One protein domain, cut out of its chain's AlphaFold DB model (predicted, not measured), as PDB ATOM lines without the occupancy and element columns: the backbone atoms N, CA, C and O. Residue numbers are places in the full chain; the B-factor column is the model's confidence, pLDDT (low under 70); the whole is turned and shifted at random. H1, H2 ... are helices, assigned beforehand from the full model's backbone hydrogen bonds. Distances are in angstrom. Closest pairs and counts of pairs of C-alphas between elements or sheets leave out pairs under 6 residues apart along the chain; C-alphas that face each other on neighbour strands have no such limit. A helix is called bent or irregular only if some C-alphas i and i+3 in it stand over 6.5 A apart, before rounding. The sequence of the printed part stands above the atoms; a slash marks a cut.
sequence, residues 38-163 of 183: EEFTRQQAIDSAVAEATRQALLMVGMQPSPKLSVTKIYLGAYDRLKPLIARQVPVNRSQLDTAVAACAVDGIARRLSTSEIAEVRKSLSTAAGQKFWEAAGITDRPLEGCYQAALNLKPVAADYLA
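Overview. This is residues 38 to 163 of the 183 residues of an uncharacterized protein of Sphingomonas sp. Leaf38 (UniProt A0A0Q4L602). A long helix, H1, runs through the middle of a loose, crossed stack of helices: H6 crosses it on one side, and H3 crosses H6 in turn, so that H6 is held between H1 and H3. Towards one end of the long axis H2 crosses the later part of H1, with the small H7 packed on H2; at the other end H4 and H5 make a corner beyond the start of H1. The 126 printed residues hold seven named helices, H1 to H7 in chain order, and no named strand; the class is all helix. The whole is loose, with a radius of gyration of the C-alphas of 17.8 A and spans of 51 by 34 by 23 A.

Arrangement. H1, residues 39 to 60, touches H6, residues 141 to 152, at a steep tilt of 58 degrees, the same way; their closest C-alphas, Ala 45 and Glu 145, are 4.5 A apart. H6 touches H3, residues 95 to 112, at a steep tilt of 52 degrees, opposite ways; the closest C-alphas, Val 101 and Cys 147, are 5.4 A apart. H1 and H3 are apart. With residues 50 to 58 alone, H1 touches H2, residues 69 to 87, at a steep tilt of 57 degrees, opposite ways; the closest C-alphas, Thr 54 and Lys 83, are 5.6 A apart. H2 has a kink of 27 degrees near residue 81 and is irregular, but only just: C-alphas 81 and 84 are 6.52 A apart. With residues 82 to 86 alone, H2 touches H7, residues 158 to 163, closest at the C-alphas of Leu 85 and Asp 160, 6.1 A. H4, residues 115 to 125, and H5, residues 128 to 137, touch only at the corner, about perpendicular at 75 degrees, closest at the C-alphas of Leu 125 and Gln 131, 4.8 A. H5 and H6 are close but not clearly touching, with the C-alphas of Glu 135 and Asp 141 closest at 7.8 A. H3 and H4 are only just apart, at 8.3 A. Every O i to N i+4 pair is within hydrogen-bond range in H1, H4, H5 and H7, against 13 of 15 in H2, 13 of 14 in H3 and 7 of 8 in H6.

Along the chain. H1 begins at C-alpha 39, (120.644, 80.431, 169.266), and measures 31.7 A; H2 measures 26.4 A and H3 26.2 A. H7 ends at C-alpha 163, (114.125, 110.442, 168.021).

Size, cuts and confidence. The C-alphas farthest apart, Ser 70 and Ser 116, are 53.0 A apart. The printed part has no cut, and no link is long. The mean pLDDT of the printed part is 88.5; residues 137 to 142 are under 70.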
ATOM      1  N   GLU A  38     122.176  77.564 172.951       83.06
ATOM      2  CA  GLU A  38     121.299  77.616 171.786       83.06
ATOM      3  C   GLU A  38     121.233  79.032 171.194       83.06
ATOM      4  O   GLU A  38     121.531  80.039 171.848       83.06
ATOM      5  N   GLU A  39     120.831  79.132 169.924       84.31
ATOM      6  CA  GLU A  39     120.644  80.431 169.266       84.31
ATOM      7  C   GLU A  39     119.592  81.283 169.983       84.31
ATOM      8  O   GLU A  39     119.807  82.478 170.191       84.31
ATOM      9  N   PHE A  40     118.502  80.655 170.427       84.88
ATOM     10  CA  PHE A  40     117.456  81.319 171.195       84.88
ATOM     11  C   PHE A  40     118.006  81.946 172.484       84.88
ATOM     12  O   PHE A  40     117.765  83.125 172.739       84.88
ATOM     13  N   THR A  41     118.821  81.209 173.247       83.12
ATOM     14  CA  THR A  41     119.474  81.708 174.466       83.12
ATOM     15  C   THR A  41     120.362  82.918 174.186       83.12
ATOM     16  O   THR A  41     120.307  83.918 174.904       83.12
ATOM     17  N   ARG A  42     121.167  82.869 173.115       86.25
ATOM     18  CA  ARG A  42     121.993  84.020 172.708       86.25
ATOM     19  C   ARG A  42     121.127  85.233 172.380       86.25
ATOM     20  O   ARG A  42     121.432  86.335 172.832       86.25
ATOM     21  N   GLN A  43     120.045  85.039 171.628       89.00
ATOM     22  CA  GLN A  43     119.136  86.126 171.272       89.00
ATOM     23  C   GLN A  43     118.445  86.716 172.508       89.00
ATOM     24  O   GLN A  43     118.385  87.936 172.640       89.00
ATOM     25  N   GLN A  44     118.014  85.881 173.454       88.06
ATOM     26  CA  GLN A  44     117.429  86.337 174.713       88.06
ATOM     27  C   GLN A  44     118.421  87.173 175.537       88.06
ATOM     28  O   GLN A  44     118.047  88.215 176.070       88.06
ATOM     29  N   ALA A  45     119.693  86.769 175.606       89.25
ATOM     30  CA  ALA A  45     120.726  87.531 176.307       89.25
ATOM     31  C   ALA A  45     120.987  88.905 175.657       89.25
ATOM     32  O   ALA A  45     121.148  89.906 176.361       89.25
ATOM     33  N   ILE A  46     120.967  88.979 174.323       92.00
ATOM     34  CA  ILE A  46     121.044  90.244 173.574       92.00
ATOM     35  C   ILE A  46     119.826  91.123 173.874       92.00
ATOM     36  O   ILE A  46     119.976  92.310 174.165       92.00
ATOM     37  N   ASP A  47     118.622  90.552 173.852       92.31
ATOM     38  CA  ASP A  47     117.388  91.282 174.142       92.31
ATOM     39  C   ASP A  47     117.381  91.828 175.578       92.31
ATOM     40  O   ASP A  47     116.960  92.969 175.805       92.31
ATOM     41  N   SER A  48     117.902  91.057 176.539       91.38
ATOM     42  CA  SER A  48     118.123  91.498 177.919       91.38
ATOM     43  C   SER A  48     119.133  92.641 178.000       91.38
ATOM     44  O   SER A  48     118.877  93.625 178.698       91.38
ATOM     45  N   ALA A  49     120.238  92.576 177.250       92.12
ATOM     46  CA  ALA A  49     121.221  93.658 177.190       92.12
ATOM     47  C   ALA A  49     120.622  94.957 176.630       92.12
ATOM     48  O   ALA A  49     120.817  96.031 177.201       92.12
ATOM     49  N   VAL A  50     119.820  94.865 175.564       95.38
ATOM     50  CA  VAL A  50     119.072  96.004 175.007       95.38
ATOM     51  C   VAL A  50     118.070  96.552 176.029       95.38
ATOM     52  O   VAL A  50     117.956  97.769 176.205       95.38
ATOM     53  N   ALA A  51     117.341  95.674 176.722       94.38
ATOM     54  CA  ALA A  51     116.363  96.062 177.732       94.38
ATOM     55  C   ALA A  51     117.009  96.778 178.929       94.38
ATOM     56  O   ALA A  51     116.460  97.763 179.425       94.38
ATOM     57  N   GLU A  52     118.159  96.299 179.403       93.50
ATOM     58  CA  GLU A  52     118.916  96.943 180.480       93.50
ATOM     59  C   GLU A  52     119.488  98.290 180.031       93.50
ATOM     60  O   GLU A  52     119.276  99.296 180.706       93.50
ATOM     61  N   ALA A  53     120.104  98.358 178.848       94.38
ATOM     62  CA  ALA A  53     120.595  99.619 178.292       94.38
ATOM     63  C   ALA A  53     119.472 100.662 178.157       94.38
ATOM     64  O   ALA A  53     119.660 101.832 178.486       94.38
ATOM     65  N   THR A  54     118.272 100.235 177.748       96.62
ATOM     66  CA  THR A  54     117.090 101.107 177.671       96.62
ATOM     67  C   THR A  54     116.659 101.603 179.053       96.62
ATOM     68  O   THR A  54     116.397 102.795 179.224       96.62
ATOM     69  N   ARG A  55     116.617 100.719 180.060       95.00
ATOM     70  CA  ARG A  55     116.307 101.084 181.455       95.00
ATOM     71  C   ARG A  55     117.292 102.118 181.997       95.00
ATOM     72  O   ARG A  55     116.868 103.158 182.500       95.00
ATOM     73  N   GLN A  56     118.590 101.873 181.834       93.81
ATOM     74  CA  GLN A  56     119.651 102.791 182.256       93.81
ATOM     75  C   GLN A  56     119.566 104.133 181.521       93.81
ATOM     76  O   GLN A  56     119.715 105.196 182.123       93.81
ATOM     77  N   ALA A  57     119.253 104.115 180.228       94.38
ATOM     78  CA  ALA A  57     119.098 105.327 179.439       94.38
ATOM     79  C   ALA A  57     117.949 106.224 179.910       94.38
ATOM     80  O   ALA A  57     118.121 107.444 179.969       94.38
ATOM     81  N   LEU A  58     116.800 105.634 180.253       95.00
ATOM     82  CA  LEU A  58     115.663 106.355 180.832       95.00
ATOM     83  C   LEU A  58     115.992 106.890 182.228       95.00
ATOM     84  O   LEU A  58     115.675 108.039 182.542       95.00
ATOM     85  N   LEU A  59     116.700 106.095 183.031       93.94
ATOM     86  CA  LEU A  59     117.175 106.506 184.347       93.94
ATOM     87  C   LEU A  59     118.060 107.760 184.266       93.94
ATOM     88  O   LEU A  59     117.867 108.692 185.046       93.94
ATOM     89  N   MET A  60     118.974 107.829 183.290       91.88
ATOM     90  CA  MET A  60     119.864 108.985 183.092       91.88
ATOM     91  C   MET A  60     119.128 110.293 182.773       91.88
ATOM     92  O   MET A  60     119.664 111.373 183.015       91.88
ATOM     93  N   VAL A  61     117.901 110.221 182.250       92.50
ATOM     94  CA  VAL A  61     117.050 111.396 181.985       92.50
ATOM     95  C   VAL A  61     115.978 111.595 183.061       92.50
ATOM     96  O   VAL A  61     115.044 112.374 182.878       92.50
ATOM     97  N   GLY A  62     116.116 110.908 184.200       90.31
ATOM     98  CA  GLY A  62     115.240 111.047 185.361       90.31
ATOM     99  C   GLY A  62     113.902 110.313 185.243       90.31
ATOM    100  O   GLY A  62     112.987 110.606 186.009       90.31
ATOM    101  N   MET A  63     113.757 109.376 184.302       92.31
ATOM    102  CA  MET A  63     112.552 108.557 184.161       92.31
ATOM    103  C   MET A  63     112.724 107.207 184.857       92.31
ATOM    104  O   MET A  63     113.632 106.442 184.541       92.31
ATOM    105  N   GLN A  64     111.814 106.891 185.778       91.06
ATOM    106  CA  GLN A  64     111.791 105.623 186.506       91.06
ATOM    107  C   GLN A  64     110.365 105.051 186.574       91.06
ATOM    108  O   GLN A  64     109.397 105.823 186.571       91.06
ATOM    109  N   PRO A  65     110.215 103.717 186.673       86.56
ATOM    110  CA  PRO A  65     108.933 103.091 186.975       86.56
ATOM    111  C   PRO A  65     108.356 103.611 188.297       86.56
ATOM    112  O   PRO A  65     109.091 103.923 189.232       86.56
ATOM    113  N   SER A  66     107.027 103.681 188.400       88.25
ATOM    114  CA  SER A  66     106.347 104.183 189.599       88.25
ATOM    115  C   SER A  66     105.081 103.379 189.897       88.25
ATOM    116  O   SER A  66     104.368 103.000 188.971       88.25
ATOM    117  N   PRO A  67     104.697 103.186 191.172       87.50
ATOM    118  CA  PRO A  67     103.409 102.570 191.499       87.50
ATOM    119  C   PRO A  67     102.209 103.364 190.951       87.50
ATOM    120  O   PRO A  67     101.118 102.821 190.795       87.50
ATOM    121  N   LYS A  68     102.386 104.651 190.621       91.94
ATOM    122  CA  LYS A  68     101.348 105.456 189.972       91.94
ATOM    123  C   LYS A  68     101.205 105.050 188.504       91.94
ATOM    124  O   LYS A  68     102.107 105.285 187.699       91.94
ATOM    125  N   LEU A  69     100.031 104.530 188.142       88.44
ATOM    126  CA  LEU A  69      99.730 104.051 186.787       88.44
ATOM    127  C   LEU A  69     100.013 105.095 185.695       88.44
ATOM    128  O   LEU A  69     100.528 104.747 184.639       88.44
ATOM    129  N   SER A  70      99.704 106.373 185.936       89.94
ATOM    130  CA  SER A  70      99.964 107.454 184.975       89.94
ATOM    131  C   SER A  70     101.456 107.625 184.674       89.94
ATOM    132  O   SER A  70     101.839 107.730 183.513       89.94
ATOM    133  N   VAL A  71     102.303 107.588 185.704       89.69
ATOM    134  CA  VAL A  71     103.761 107.699 185.569       89.69
ATOM    135  C   VAL A  71     104.333 106.451 184.896       89.69
ATOM    136  O   VAL A  71     105.154 106.568 183.992       89.69
ATOM    137  N   THR A  72     103.837 105.264 185.249       90.75
ATOM    138  CA  THR A  72     104.245 104.019 184.582       90.75
ATOM    139  C   THR A  72     103.852 103.987 183.109       90.75
ATOM    140  O   THR A  72     104.658 103.568 182.287       90.75
ATOM    141  N   LYS A  73     102.676 104.499 182.723       92.44
ATOM    142  CA  LYS A  73     102.303 104.625 181.301       92.44
ATOM    143  C   LYS A  73     103.261 105.535 180.527       92.44
ATOM    144  O   LYS A  73     103.624 105.208 179.402       92.44
ATOM    145  N   ILE A  74     103.688 106.650 181.126       92.50
ATOM    146  CA  ILE A  74     104.679 107.552 180.516       92.50
ATOM    147  C   ILE A  74     106.022 106.834 180.355       92.50
ATOM    148  O   ILE A  74     106.604 106.875 179.271       92.50
ATOM    149  N   TYR A  75     106.481 106.148 181.406       94.75
ATOM    150  CA  TYR A  75     107.713 105.363 181.383       94.75
ATOM    151  C   TYR A  75     107.681 104.286 180.291       94.75
ATOM    152  O   TYR A  75     108.595 104.228 179.474       94.75
ATOM    153  N   LEU A  76     106.617 103.481 180.229       95.88
ATOM    154  CA  LEU A  76     106.465 102.427 179.223       95.88
ATOM    155  C   LEU A  76     106.424 103.009 177.808       95.88
ATOM    156  O   LEU A  76     107.136 102.531 176.935       95.88
ATOM    157  N   GLY A  77     105.698 104.110 177.592       96.50
ATOM    158  CA  GLY A  77     105.693 104.778 176.292       96.50
ATOM    159  C   GLY A  77     107.076 105.295 175.875       96.50
ATOM    160  O   GLY A  77     107.426 105.226 174.699       96.50
ATOM    161  N   ALA A  78     107.872 105.817 176.812       95.81
ATOM    162  CA  ALA A  78     109.253 106.223 176.541       95.81
ATOM    163  C   ALA A  78     110.158 105.014 176.253       95.81
ATOM    164  O   ALA A  78     110.956 105.051 175.318       95.81
ATOM    165  N   TYR A  79     109.992 103.938 177.021       97.19
ATOM    166  CA  TYR A  79     110.697 102.673 176.848       97.19
ATOM    167  C   TYR A  79     110.443 102.066 175.465       97.19
ATOM    168  O   TYR A  79     111.397 101.767 174.751       97.19
ATOM    169  N   ASP A  80     109.181 101.981 175.043       97.44
ATOM    170  CA  ASP A  80     108.787 101.395 173.757       97.44
ATOM    171  C   ASP A  80     109.307 102.194 172.555       97.44
ATOM    172  O   ASP A  80     109.588 101.620 171.503       97.44
ATOM    173  N   ARG A  81     109.490 103.514 172.703       97.44
ATOM    174  CA  ARG A  81     110.102 104.358 171.664       97.44
ATOM    175  C   ARG A  81     111.625 104.247 171.628       97.44
ATOM    176  O   ARG A  81     112.200 104.260 170.544       97.44
ATOM    177  N   LEU A  82     112.280 104.147 172.785       96.94
ATOM    178  CA  LEU A  82     113.744 104.152 172.878       96.94
ATOM    179  C   LEU A  82     114.368 102.774 172.614       96.94
ATOM    180  O   LEU A  82     115.392 102.686 171.935       96.94
ATOM    181  N   LYS A  83     113.737 101.691 173.089       97.19
ATOM    182  CA  LYS A  83     114.211 100.309 172.912       97.19
ATOM    183  C   LYS A  83     114.574  99.965 171.456       97.19
ATOM    184  O   LYS A  83     115.684  99.476 171.239       97.19
ATOM    185  N   PRO A  84     113.721 100.216 170.437       96.88
ATOM    186  CA  PRO A  84     114.054  99.876 169.053       96.88
ATOM    187  C   PRO A  84     115.185 100.729 168.465       96.88
ATOM    188  O   PRO A  84     115.813 100.296 167.505       96.88
ATOM    189  N   LEU A  85     115.460 101.921 169.005       96.94
ATOM    190  CA  LEU A  85     116.588 102.749 168.564       96.94
ATOM    191  C   LEU A  85     117.909 102.165 169.065       96.94
ATOM    192  O   LEU A  85     118.834 101.980 168.279       96.94
ATOM    193  N   ILE A  86     117.954 101.771 170.339       95.12
ATOM    194  CA  ILE A  86     119.114 101.095 170.935       95.12
ATOM    195  C   ILE A  86     119.360  99.740 170.258       95.12
ATOM    196  O   ILE A  86     120.500  99.403 169.947       95.12
ATOM    197  N   ALA A  87     118.301  98.981 169.955       94.75
ATOM    198  CA  ALA A  87     118.415  97.677 169.300       94.75
ATOM    199  C   ALA A  87     119.126  97.732 167.931       94.75
ATOM    200  O   ALA A  87     119.782  96.768 167.549       94.75
ATOM    201  N   ARG A  88     119.050  98.858 167.203       94.25
ATOM    202  CA  ARG A  88     119.737  99.038 165.905       94.25
ATOM    203  C   ARG A  88     121.257  99.099 166.023       94.25
ATOM    204  O   ARG A  88     121.941  98.942 165.018       94.25
ATOM    205  N   GLN A  89     121.775  99.352 167.221       91.75
ATOM    206  CA  GLN A  89     123.211  99.372 167.484       91.75
ATOM    207  C   GLN A  89     123.787  97.955 167.640       91.75
ATOM    208  O   GLN A  89     125.003  97.786 167.612       91.75
ATOM    209  N   VAL A  90     122.936  96.931 167.786       92.38
ATOM    210  CA  VAL A  90     123.376  95.533 167.814       92.38
ATOM    211  C   VAL A  90     123.890  95.141 166.419       92.38
ATOM    212  O   VAL A  90     123.150  95.279 165.442       92.38
ATOM    213  N   PRO A  91     125.129  94.625 166.295       89.12
ATOM    214  CA  PRO A  91     125.683  94.227 165.006       89.12
ATOM    215  C   PRO A  91     124.846  93.156 164.298       89.12
ATOM    216  O   PRO A  91     124.384  92.186 164.906       89.12
ATOM    217  N   VAL A  92     124.707  93.303 162.977       86.12
ATOM    218  CA  VAL A  92     124.053  92.297 162.122       86.12
ATOM    219  C   VAL A  92     124.936  91.052 161.980       86.12
ATOM    220  O   VAL A  92     124.437  89.936 162.064       86.12
ATOM    221  N   ASN A  93     126.253  91.234 161.821       85.94
ATOM    222  CA  ASN A  93     127.231  90.145 161.842       85.94
ATOM    223  C   ASN A  93     127.875  90.055 163.229       85.94
ATOM    224  O   ASN A  93     128.571  90.980 163.650       85.94
ATOM    225  N   ARG A  94     127.624  88.949 163.932       84.62
ATOM    226  CA  ARG A  94     127.951  88.790 165.356       84.62
ATOM    227  C   ARG A  94     129.105  87.830 165.628       84.62
ATOM    228  O   ARG A  94     129.462  87.661 166.781       84.62
ATOM    229  N   SER A  95     129.748  87.251 164.615       84.88
ATOM    230  CA  SER A  95     130.743  86.182 164.829       84.88
ATOM    231  C   SER A  95     131.879  86.562 165.795       84.88
ATOM    232  O   SER A  95     132.236  85.789 166.686       84.88
ATOM    233  N   GLN A  96     132.423  87.776 165.665       84.00
ATOM    234  CA  GLN A  96     133.464  88.285 166.565       84.00
ATOM    235  C   GLN A  96     132.924  88.596 167.968       84.00
ATOM    236  O   GLN A  96     133.598  88.316 168.959       84.00
ATOM    237  N   LEU A  97     131.704  89.135 168.055       88.19
ATOM    238  CA  LEU A  97     131.024  89.402 169.322       88.19
ATOM    239  C   LEU A  97     130.772  88.098 170.087       88.19
ATOM    240  O   LEU A  97     131.138  87.998 171.254       88.19
ATOM    241  N   ASP A  98     130.217  87.090 169.419       88.06
ATOM    242  CA  ASP A  98     129.892  85.787 170.000       88.06
ATOM    243  C   ASP A  98     131.153  85.090 170.524       88.06
ATOM    244  O   ASP A  98     131.134  84.492 171.598       88.06
ATOM    245  N   THR A  99     132.276  85.234 169.812       87.94
ATOM    246  CA  THR A  99     133.581  84.717 170.252       87.94
ATOM    247  C   THR A  99     134.047  85.398 171.541       87.94
ATOM    248  O   THR A  99     134.439  84.723 172.494       87.94
ATOM    249  N   ALA A 100     133.982  86.733 171.607       88.25
ATOM    250  CA  ALA A 100     134.369  87.483 172.802       88.25
ATOM    251  C   ALA A 100     133.457  87.171 174.002       88.25
ATOM    252  O   ALA A 100     133.923  87.036 175.135       88.25
ATOM    253  N   VAL A 101     132.158  87.008 173.752       90.94
ATOM    254  CA  VAL A 101     131.169  86.659 174.775       90.94
ATOM    255  C   VAL A 101     131.377  85.238 175.292       90.94
ATOM    256  O   VAL A 101     131.341  85.031 176.505       90.94
ATOM    257  N   ALA A 102     131.654  84.275 174.411       88.69
ATOM    258  CA  ALA A 102     131.991  82.912 174.810       88.69
ATOM    259  C   ALA A 102     133.244  82.890 175.696       88.69
ATOM    260  O   ALA A 102     133.232  82.268 176.755       88.69
ATOM    261  N   ALA A 103     134.292  83.635 175.326       90.12
ATOM    262  CA  ALA A 103     135.499  83.753 176.144       90.12
ATOM    263  C   ALA A 103     135.204  84.340 177.539       90.12
ATOM    264  O   ALA A 103     135.675  83.805 178.540       90.12
ATOM    265  N   CYS A 104     134.378  85.390 177.616       91.19
ATOM    266  CA  CYS A 104     133.933  85.982 178.881       91.19
ATOM    267  C   CYS A 104     133.161  84.982 179.759       91.19
ATOM    268  O   CYS A 104     133.417  84.874 180.960       91.19
ATOM    269  N   ALA A 105     132.240  84.218 179.171       89.06
ATOM    270  CA  ALA A 105     131.438  83.251 179.912       89.06
ATOM    271  C   ALA A 105     132.279  82.063 180.411       89.06
ATOM    272  O   ALA A 105     132.158  81.672 181.573       89.06
ATOM    273  N   VAL A 106     133.175  81.540 179.567       90.75
ATOM    274  CA  VAL A 106     134.117  80.463 179.912       90.75
ATOM    275  C   VAL A 106     135.050  80.883 181.049       90.75
ATOM    276  O   VAL A 106     135.201  80.139 182.018       90.75
ATOM    277  N   ASP A 107     135.628  82.084 180.979       90.69
ATOM    278  CA  ASP A 107     136.457  82.641 182.055       90.69
ATOM    279  C   ASP A 107     135.653  82.773 183.362       90.69
ATOM    280  O   ASP A 107     136.112  82.361 184.429       90.69
ATOM    281  N   GLY A 108     134.402  83.237 183.283       88.00
ATOM    282  CA  GLY A 108     133.496  83.315 184.430       88.00
ATOM    283  C   GLY A 108     133.205  81.961 185.089       88.00
ATOM    284  O   GLY A 108     133.157  81.882 186.319       88.00
ATOM    285  N   ILE A 109     133.036  80.898 184.297       87.81
ATOM    286  CA  ILE A 109     132.855  79.523 184.792       87.81
ATOM    287  C   ILE A 109     134.142  79.037 185.466       87.81
ATOM    288  O   ILE A 109     134.105  78.607 186.619       87.81
ATOM    289  N   ALA A 110     135.283  79.174 184.786       90.69
ATOM    290  CA  ALA A 110     136.581  78.692 185.253       90.69
ATOM    291  C   ALA A 110     137.042  79.339 186.570       90.69
ATOM    292  O   ALA A 110     137.786  78.735 187.337       90.69
ATOM    293  N   ARG A 111     136.601  80.571 186.847       90.06
ATOM    294  CA  ARG A 111     136.871  81.272 188.113       90.06
ATOM    295  C   ARG A 111     136.028  80.782 189.282       90.06
ATOM    296  O   ARG A 111     136.441  80.949 190.426       90.06
ATOM    297  N   ARG A 112     134.819  80.292 189.011       88.62
ATOM    298  CA  ARG A 112     133.826  79.957 190.043       88.62
ATOM    299  C   ARG A 112     133.806  78.477 190.377       88.62
ATOM    300  O   ARG A 112     133.439  78.147 191.495       88.62
ATOM    301  N   LEU A 113     134.166  77.628 189.418       89.56
ATOM    302  CA  LEU A 113     134.082  76.181 189.543       89.56
ATOM    303  C   LEU A 113     135.463  75.531 189.412       89.56
ATOM    304  O   LEU A 113     136.288  75.883 188.563       89.56
ATOM    305  N   SER A 114     135.693  74.535 190.252       92.19
ATOM    306  CA  SER A 114     136.789  73.582 190.124       92.19
ATOM    307  C   SER A 114     136.566  72.629 188.945       92.19
ATOM    308  O   SER A 114     135.445  72.420 188.478       92.19
ATOM    309  N   THR A 115     137.636  71.979 188.493       94.06
ATOM    310  CA  THR A 115     137.585  70.945 187.448       94.06
ATOM    311  C   THR A 115     136.576  69.829 187.757       94.06
ATOM    312  O   THR A 115     135.874  69.375 186.854       94.06
ATOM    313  N   SER A 116     136.468  69.393 189.019       93.12
ATOM    314  CA  SER A 116     135.511  68.356 189.433       93.12
ATOM    315  C   SER A 116     134.062  68.829 189.345       93.12
ATOM    316  O   SER A 116     133.223  68.103 188.821       93.12
ATOM    317  N   GLU A 117     133.774  70.059 189.776       92.12
ATOM    318  CA  GLU A 117     132.427  70.638 189.668       92.12
ATOM    319  C   GLU A 117     132.024  70.816 188.199       92.12
ATOM    320  O   GLU A 117     130.900  70.500 187.814       92.12
ATOM    321  N   ILE A 118     132.958  71.240 187.341       90.81
ATOM    322  CA  ILE A 118     132.721  71.345 185.894       90.81
ATOM    323  C   ILE A 118     132.411  69.966 185.288       90.81
ATOM    324  O   ILE A 118     131.512  69.846 184.452       90.81
ATOM    325  N   ALA A 119     133.103  68.909 185.723       90.56
ATOM    326  CA  ALA A 119     132.828  67.546 185.273       90.56
ATOM    327  C   ALA A 119     131.431  67.053 185.704       90.56
ATOM    328  O   ALA A 119     130.744  66.389 184.921       90.56
ATOM    329  N   GLU A 120     130.982  67.402 186.910       90.75
ATOM    330  CA  GLU A 120     129.627  67.096 187.386       90.75
ATOM    331  C   GLU A 120     128.552  67.827 186.574       90.75
ATOM    332  O   GLU A 120     127.581  67.201 186.136       90.75
ATOM    333  N   VAL A 121     128.753  69.121 186.300       88.56
ATOM    334  CA  VAL A 121     127.857  69.914 185.442       88.56
ATOM    335  C   VAL A 121     127.766  69.296 184.046       88.56
ATOM    336  O   VAL A 121     126.663  69.061 183.552       88.56
ATOM    337  N   ARG A 122     128.905  68.941 183.437       88.94
ATOM    338  CA  ARG A 122     128.960  68.276 182.124       88.94
ATOM    339  C   ARG A 122     128.161  66.971 182.113       88.94
ATOM    340  O   ARG A 122     127.357  66.732 181.215       88.94
ATOM    341  N   LYS A 123     128.329  66.131 183.140       89.38
ATOM    342  CA  LYS A 123     127.574  64.877 183.276       89.38
ATOM    343  C   LYS A 123     126.073  65.135 183.420       89.38
ATOM    344  O   LYS A 123     125.281  64.421 182.811       89.38
ATOM    345  N   SER A 124     125.673  66.152 184.180       88.06
ATOM    346  CA  SER A 124     124.264  66.540 184.315       88.06
ATOM    347  C   SER A 124     123.667  66.954 182.962       88.06
ATOM    348  O   SER A 124     122.633  66.414 182.562       88.06
ATOM    349  N   LEU A 125     124.358  67.828 182.223       86.38
ATOM    350  CA  LEU A 125     123.935  68.324 180.907       86.38
ATOM    351  C   LEU A 125     123.876  67.237 179.829       86.38
ATOM    352  O   LEU A 125     123.046  67.325 178.933       86.38
ATOM    353  N   SER A 126     124.671  66.170 179.941       86.00
ATOM    354  CA  SER A 126     124.578  65.018 179.028       86.00
ATOM    355  C   SER A 126     123.278  64.203 179.155       86.00
ATOM    356  O   SER A 126     123.060  63.260 178.395       86.00
ATOM    357  N   THR A 127     122.400  64.545 180.105       88.12
ATOM    358  CA  THR A 127     121.093  63.903 180.281       88.12
ATOM    359  C   THR A 127     119.963  64.852 179.894       88.12
ATOM    360  O   THR A 127     119.983  66.030 180.244       88.12
ATOM    361  N   ALA A 128     118.911  64.329 179.260       85.00
ATOM    362  CA  ALA A 128     117.749  65.135 178.869       85.00
ATOM    363  C   ALA A 128     117.043  65.805 180.065       85.00
ATOM    364  O   ALA A 128     116.487  66.894 179.936       85.00
ATOM    365  N   ALA A 129     117.049  65.159 181.237       85.50
ATOM    366  CA  ALA A 129     116.482  65.726 182.458       85.50
ATOM    367  C   ALA A 129     117.339  66.876 183.004       85.50
ATOM    368  O   ALA A 129     116.795  67.908 183.393       85.50
ATOM    369  N   GLY A 130     118.665  66.713 183.002       83.12
ATOM    370  CA  GLY A 130     119.588  67.766 183.405       83.12
ATOM    371  C   GLY A 130     119.494  68.969 182.476       83.12
ATOM    372  O   GLY A 130     119.288  70.075 182.960       83.12
ATOM    373  N   GLN A 131     119.539  68.761 181.160       81.06
ATOM    374  CA  GLN A 131     119.408  69.846 180.185       81.06
ATOM    375  C   GLN A 131     118.136  70.684 180.418       81.06
ATOM    376  O   GLN A 131     118.231  71.894 180.615       81.06
ATOM    377  N   LYS A 132     116.967  70.040 180.550       81.69
ATOM    378  CA  LYS A 132     115.704  70.737 180.861       81.69
ATOM    379  C   LYS A 132     115.732  71.495 182.188       81.69
ATOM    380  O   LYS A 132     115.141  72.565 182.297       81.69
ATOM    381  N   PHE A 133     116.369  70.935 183.217       81.25
ATOM    382  CA  PHE A 133     116.510  71.608 184.508       81.25
ATOM    383  C   PHE A 133     117.349  72.884 184.379       81.25
ATOM    384  O   PHE A 133     116.953  73.929 184.890       81.25
ATOM    385  N   TRP A 134     118.483  72.805 183.683       75.69
ATOM    386  CA  TRP A 134     119.397  73.930 183.502       75.69
ATOM    387  C   TRP A 134     118.780  75.048 182.652       75.69
ATOM    388  O   TRP A 134     118.889  76.213 183.041       75.69
ATOM    389  N   GLU A 135     118.057  74.692 181.586       73.19
ATOM    390  CA  GLU A 135     117.244  75.620 180.782       73.19
ATOM    391  C   GLU A 135     116.171  76.310 181.641       73.19
ATOM    392  O   GLU A 135     116.063  77.533 181.654       73.19
ATOM    393  N   ALA A 136     115.409  75.551 182.436       73.69
ATOM    394  CA  ALA A 136     114.372  76.119 183.300       73.69
ATOM    395  C   ALA A 136     114.937  77.007 184.427       73.69
ATOM    396  O   ALA A 136     114.282  77.959 184.858       73.69
ATOM    397  N   ALA A 137     116.139  76.703 184.922       65.62
ATOM    398  CA  ALA A 137     116.806  77.466 185.974       65.62
ATOM    399  C   ALA A 137     117.544  78.716 185.449       65.62
ATOM    400  O   ALA A 137     117.926  79.579 186.246       65.62
ATOM    401  N   GLY A 138     117.760  78.822 184.131       63.78
ATOM    402  CA  GLY A 138     118.439  79.946 183.482       63.78
ATOM    403  C   GLY A 138     119.905  80.120 183.896       63.78
ATOM    404  O   GLY A 138     120.443  81.231 183.842       63.78
ATOM    405  N   ILE A 139     120.562  79.060 184.380       59.56
ATOM    406  CA  ILE A 139     121.924  79.167 184.934       59.56
ATOM    407  C   ILE A 139     122.988  79.177 183.823       59.56
ATOM    408  O   ILE A 139     124.032  79.806 183.988       59.56
ATOM    409  N   THR A 140     122.710  78.572 182.669       58.62
ATOM    410  CA  THR A 140     123.518  78.729 181.446       58.62
ATOM    411  C   THR A 140     123.379  80.122 180.826       58.62
ATOM    412  O   THR A 140     124.303  80.610 180.177       58.62
ATOM    413  N   ASP A 141     122.258  80.797 181.083       62.66
ATOM    414  CA  ASP A 141     121.822  81.961 180.305       62.66
ATOM    415  C   ASP A 141     122.252  83.286 180.955       62.66
ATOM    416  O   ASP A 141     122.640  84.238 180.274       62.66
ATOM    417  N   ARG A 142     122.271  83.349 182.296       67.62
ATOM    418  CA  ARG A 142     122.718  84.544 183.043       67.62
ATOM    419  C   ARG A 142     124.182  84.945 182.813       67.62
ATOM    420  O   ARG A 142     124.443  86.149 182.770       67.62
ATOM    421  N   PRO A 143     125.158  84.020 182.689       73.88
ATOM    422  CA  PRO A 143     126.534  84.389 182.364       73.88
ATOM    423  C   PRO A 143     126.637  85.122 181.021       73.88
ATOM    424  O   PRO A 143     127.391  86.088 180.908       73.88
ATOM    425  N   LEU A 144     125.840  84.708 180.029       81.88
ATOM    426  CA  LEU A 144     125.813  85.335 178.709       81.88
ATOM    427  C   LEU A 144     125.253  86.751 178.759       81.88
ATOM    428  O   LEU A 144     125.802  87.627 178.098       81.88
ATOM    429  N   GLU A 145     124.210  87.003 179.549       83.06
ATOM    430  CA  GLU A 145     123.604  88.335 179.663       83.06
ATOM    431  C   GLU A 145     124.632  89.402 180.067       83.06
ATOM    432  O   GLU A 145     124.787  90.404 179.369       83.06
ATOM    433  N   GLY A 146     125.384  89.171 181.149       85.31
ATOM    434  CA  GLY A 146     126.405  90.117 181.610       85.31
ATOM    435  C   GLY A 146     127.539  90.303 180.596       85.31
ATOM    436  O   GLY A 146     127.995  91.424 180.365       85.31
ATOM    437  N   CYS A 147     127.959  89.218 179.940       90.94
ATOM    438  CA  CYS A 147     128.993  89.271 178.910       90.94
ATOM    439  C   CYS A 147     128.526  90.023 177.654       90.94
ATOM    440  O   CYS A 147     129.275  90.851 177.140       90.94
ATOM    441  N   TYR A 148     127.290  89.814 177.185       91.56
ATOM    442  CA  TYR A 148     126.717  90.581 176.074       91.56
ATOM    443  C   TYR A 148     126.509  92.047 176.444       91.56
ATOM    444  O   TYR A 148     126.814  92.910 175.627       91.56
ATOM    445  N   GLN A 149     126.043  92.357 177.657       88.31
ATOM    446  CA  GLN A 149     125.929  93.741 178.130       88.31
ATOM    447  C   GLN A 149     127.277  94.467 178.063       88.31
ATOM    448  O   GLN A 149     127.358  95.573 177.522       88.31
ATOM    449  N   ALA A 150     128.339  93.829 178.559       87.88
ATOM    450  CA  ALA A 150     129.685  94.388 178.530       87.88
ATOM    451  C   ALA A 150     130.239  94.505 177.102       87.88
ATOM    452  O   ALA A 150     130.789  95.545 176.743       87.88
ATOM    453  N   ALA A 151     130.079  93.463 176.283       90.88
ATOM    454  CA  ALA A 151     130.645  93.408 174.939       90.88
ATOM    455  C   ALA A 151     129.915  94.324 173.944       90.88
ATOM    456  O   ALA A 151     130.557  94.964 173.116       90.88
ATOM    457  N   LEU A 152     128.585  94.423 174.040       90.38
ATOM    458  CA  LEU A 152     127.793  95.333 173.213       90.38
ATOM    459  C   LEU A 152     127.948  96.791 173.660       90.38
ATOM    460  O   LEU A 152     127.890  97.679 172.814       90.38
ATOM    461  N   ASN A 153     128.122  97.041 174.968       89.25
ATOM    462  CA  ASN A 153     128.316  98.379 175.548       89.25
ATOM    463  C   ASN A 153     127.317  99.416 174.988       89.25
ATOM    464  O   ASN A 153     127.686 100.536 174.626       89.25
ATOM    465  N   LEU A 154     126.047  99.012 174.875       90.06
ATOM    466  CA  LEU A 154     125.005  99.797 174.216       90.06
ATOM    467  C   LEU A 154     124.760 101.097 174.980       90.06
ATOM    468  O   LEU A 154     124.412 101.083 176.164       90.06
ATOM    469  N   LYS A 155     124.918 102.227 174.292       88.62
ATOM    470  CA  LYS A 155     124.709 103.561 174.859       88.62
ATOM    471  C   LYS A 155     123.972 104.415 173.833       88.62
ATOM    472  O   LYS A 155     124.540 104.700 172.779       88.62
ATOM    473  N   PRO A 156     122.726 104.837 174.106       86.88
ATOM    474  CA  PRO A 156     122.039 105.742 173.203       86.88
ATOM    475  C   PRO A 156     122.795 107.063 173.103       86.88
ATOM    476  O   PRO A 156     123.274 107.611 174.099       86.88
ATOM    477  N   VAL A 157     122.874 107.587 171.886       90.00
ATOM    478  CA  VAL A 157     123.420 108.918 171.626       90.00
ATOM    479  C   VAL A 157     122.320 109.969 171.749       90.00
ATOM    480  O   VAL A 157     121.132 109.653 171.763       90.00
ATOM    481  N   ALA A 158     122.687 111.253 171.800       91.06
ATOM    482  CA  ALA A 158     121.713 112.345 171.905       91.06
ATOM    483  C   ALA A 158     120.616 112.283 170.819       91.06
ATOM    484  O   ALA A 158     119.457 112.577 171.105       91.06
ATOM    485  N   ALA A 159     120.963 111.849 169.603       92.81
ATOM    486  CA  ALA A 159     120.008 111.665 168.514       92.81
ATOM    487  C   ALA A 159     118.944 110.595 168.817       92.81
ATOM    488  O   ALA A 159     117.787 110.789 168.453       92.81
ATOM    489  N   ASP A 160     119.293 109.518 169.529       93.81
ATOM    490  CA  ASP A 160     118.345 108.460 169.899       93.81
ATOM    491  C   ASP A 160     117.305 108.982 170.895       93.81
ATOM    492  O   ASP A 160     116.109 108.736 170.748       93.81
ATOM    493  N   TYR A 161     117.740 109.776 171.878       93.81
ATOM    494  CA  TYR A 161     116.824 110.437 172.809       93.81
ATOM    495  C   TYR A 161     115.849 111.354 172.075       93.81
ATOM    496  O   TYR A 161     114.641 111.259 172.285       93.81
ATOM    497  N   LEU A 162     116.360 112.198 171.179       93.75
ATOM    498  CA  LEU A 162     115.530 113.118 170.403       93.75
ATOM    499  C   LEU A 162     114.544 112.368 169.500       93.75
ATOM    500  O   LEU A 162     113.367 112.724 169.459       93.75
ATOM    501  N   ALA A 163     114.984 111.295 168.840       93.50
ATOM    502  CA  ALA A 163     114.125 110.442 168.021       93.50
ATOM    503  C   ALA A 163     113.040 109.725 168.849       93.50
ATOM    504  O   ALA A 163     111.936 109.503 168.355       93.50
TER     505      ALA A 163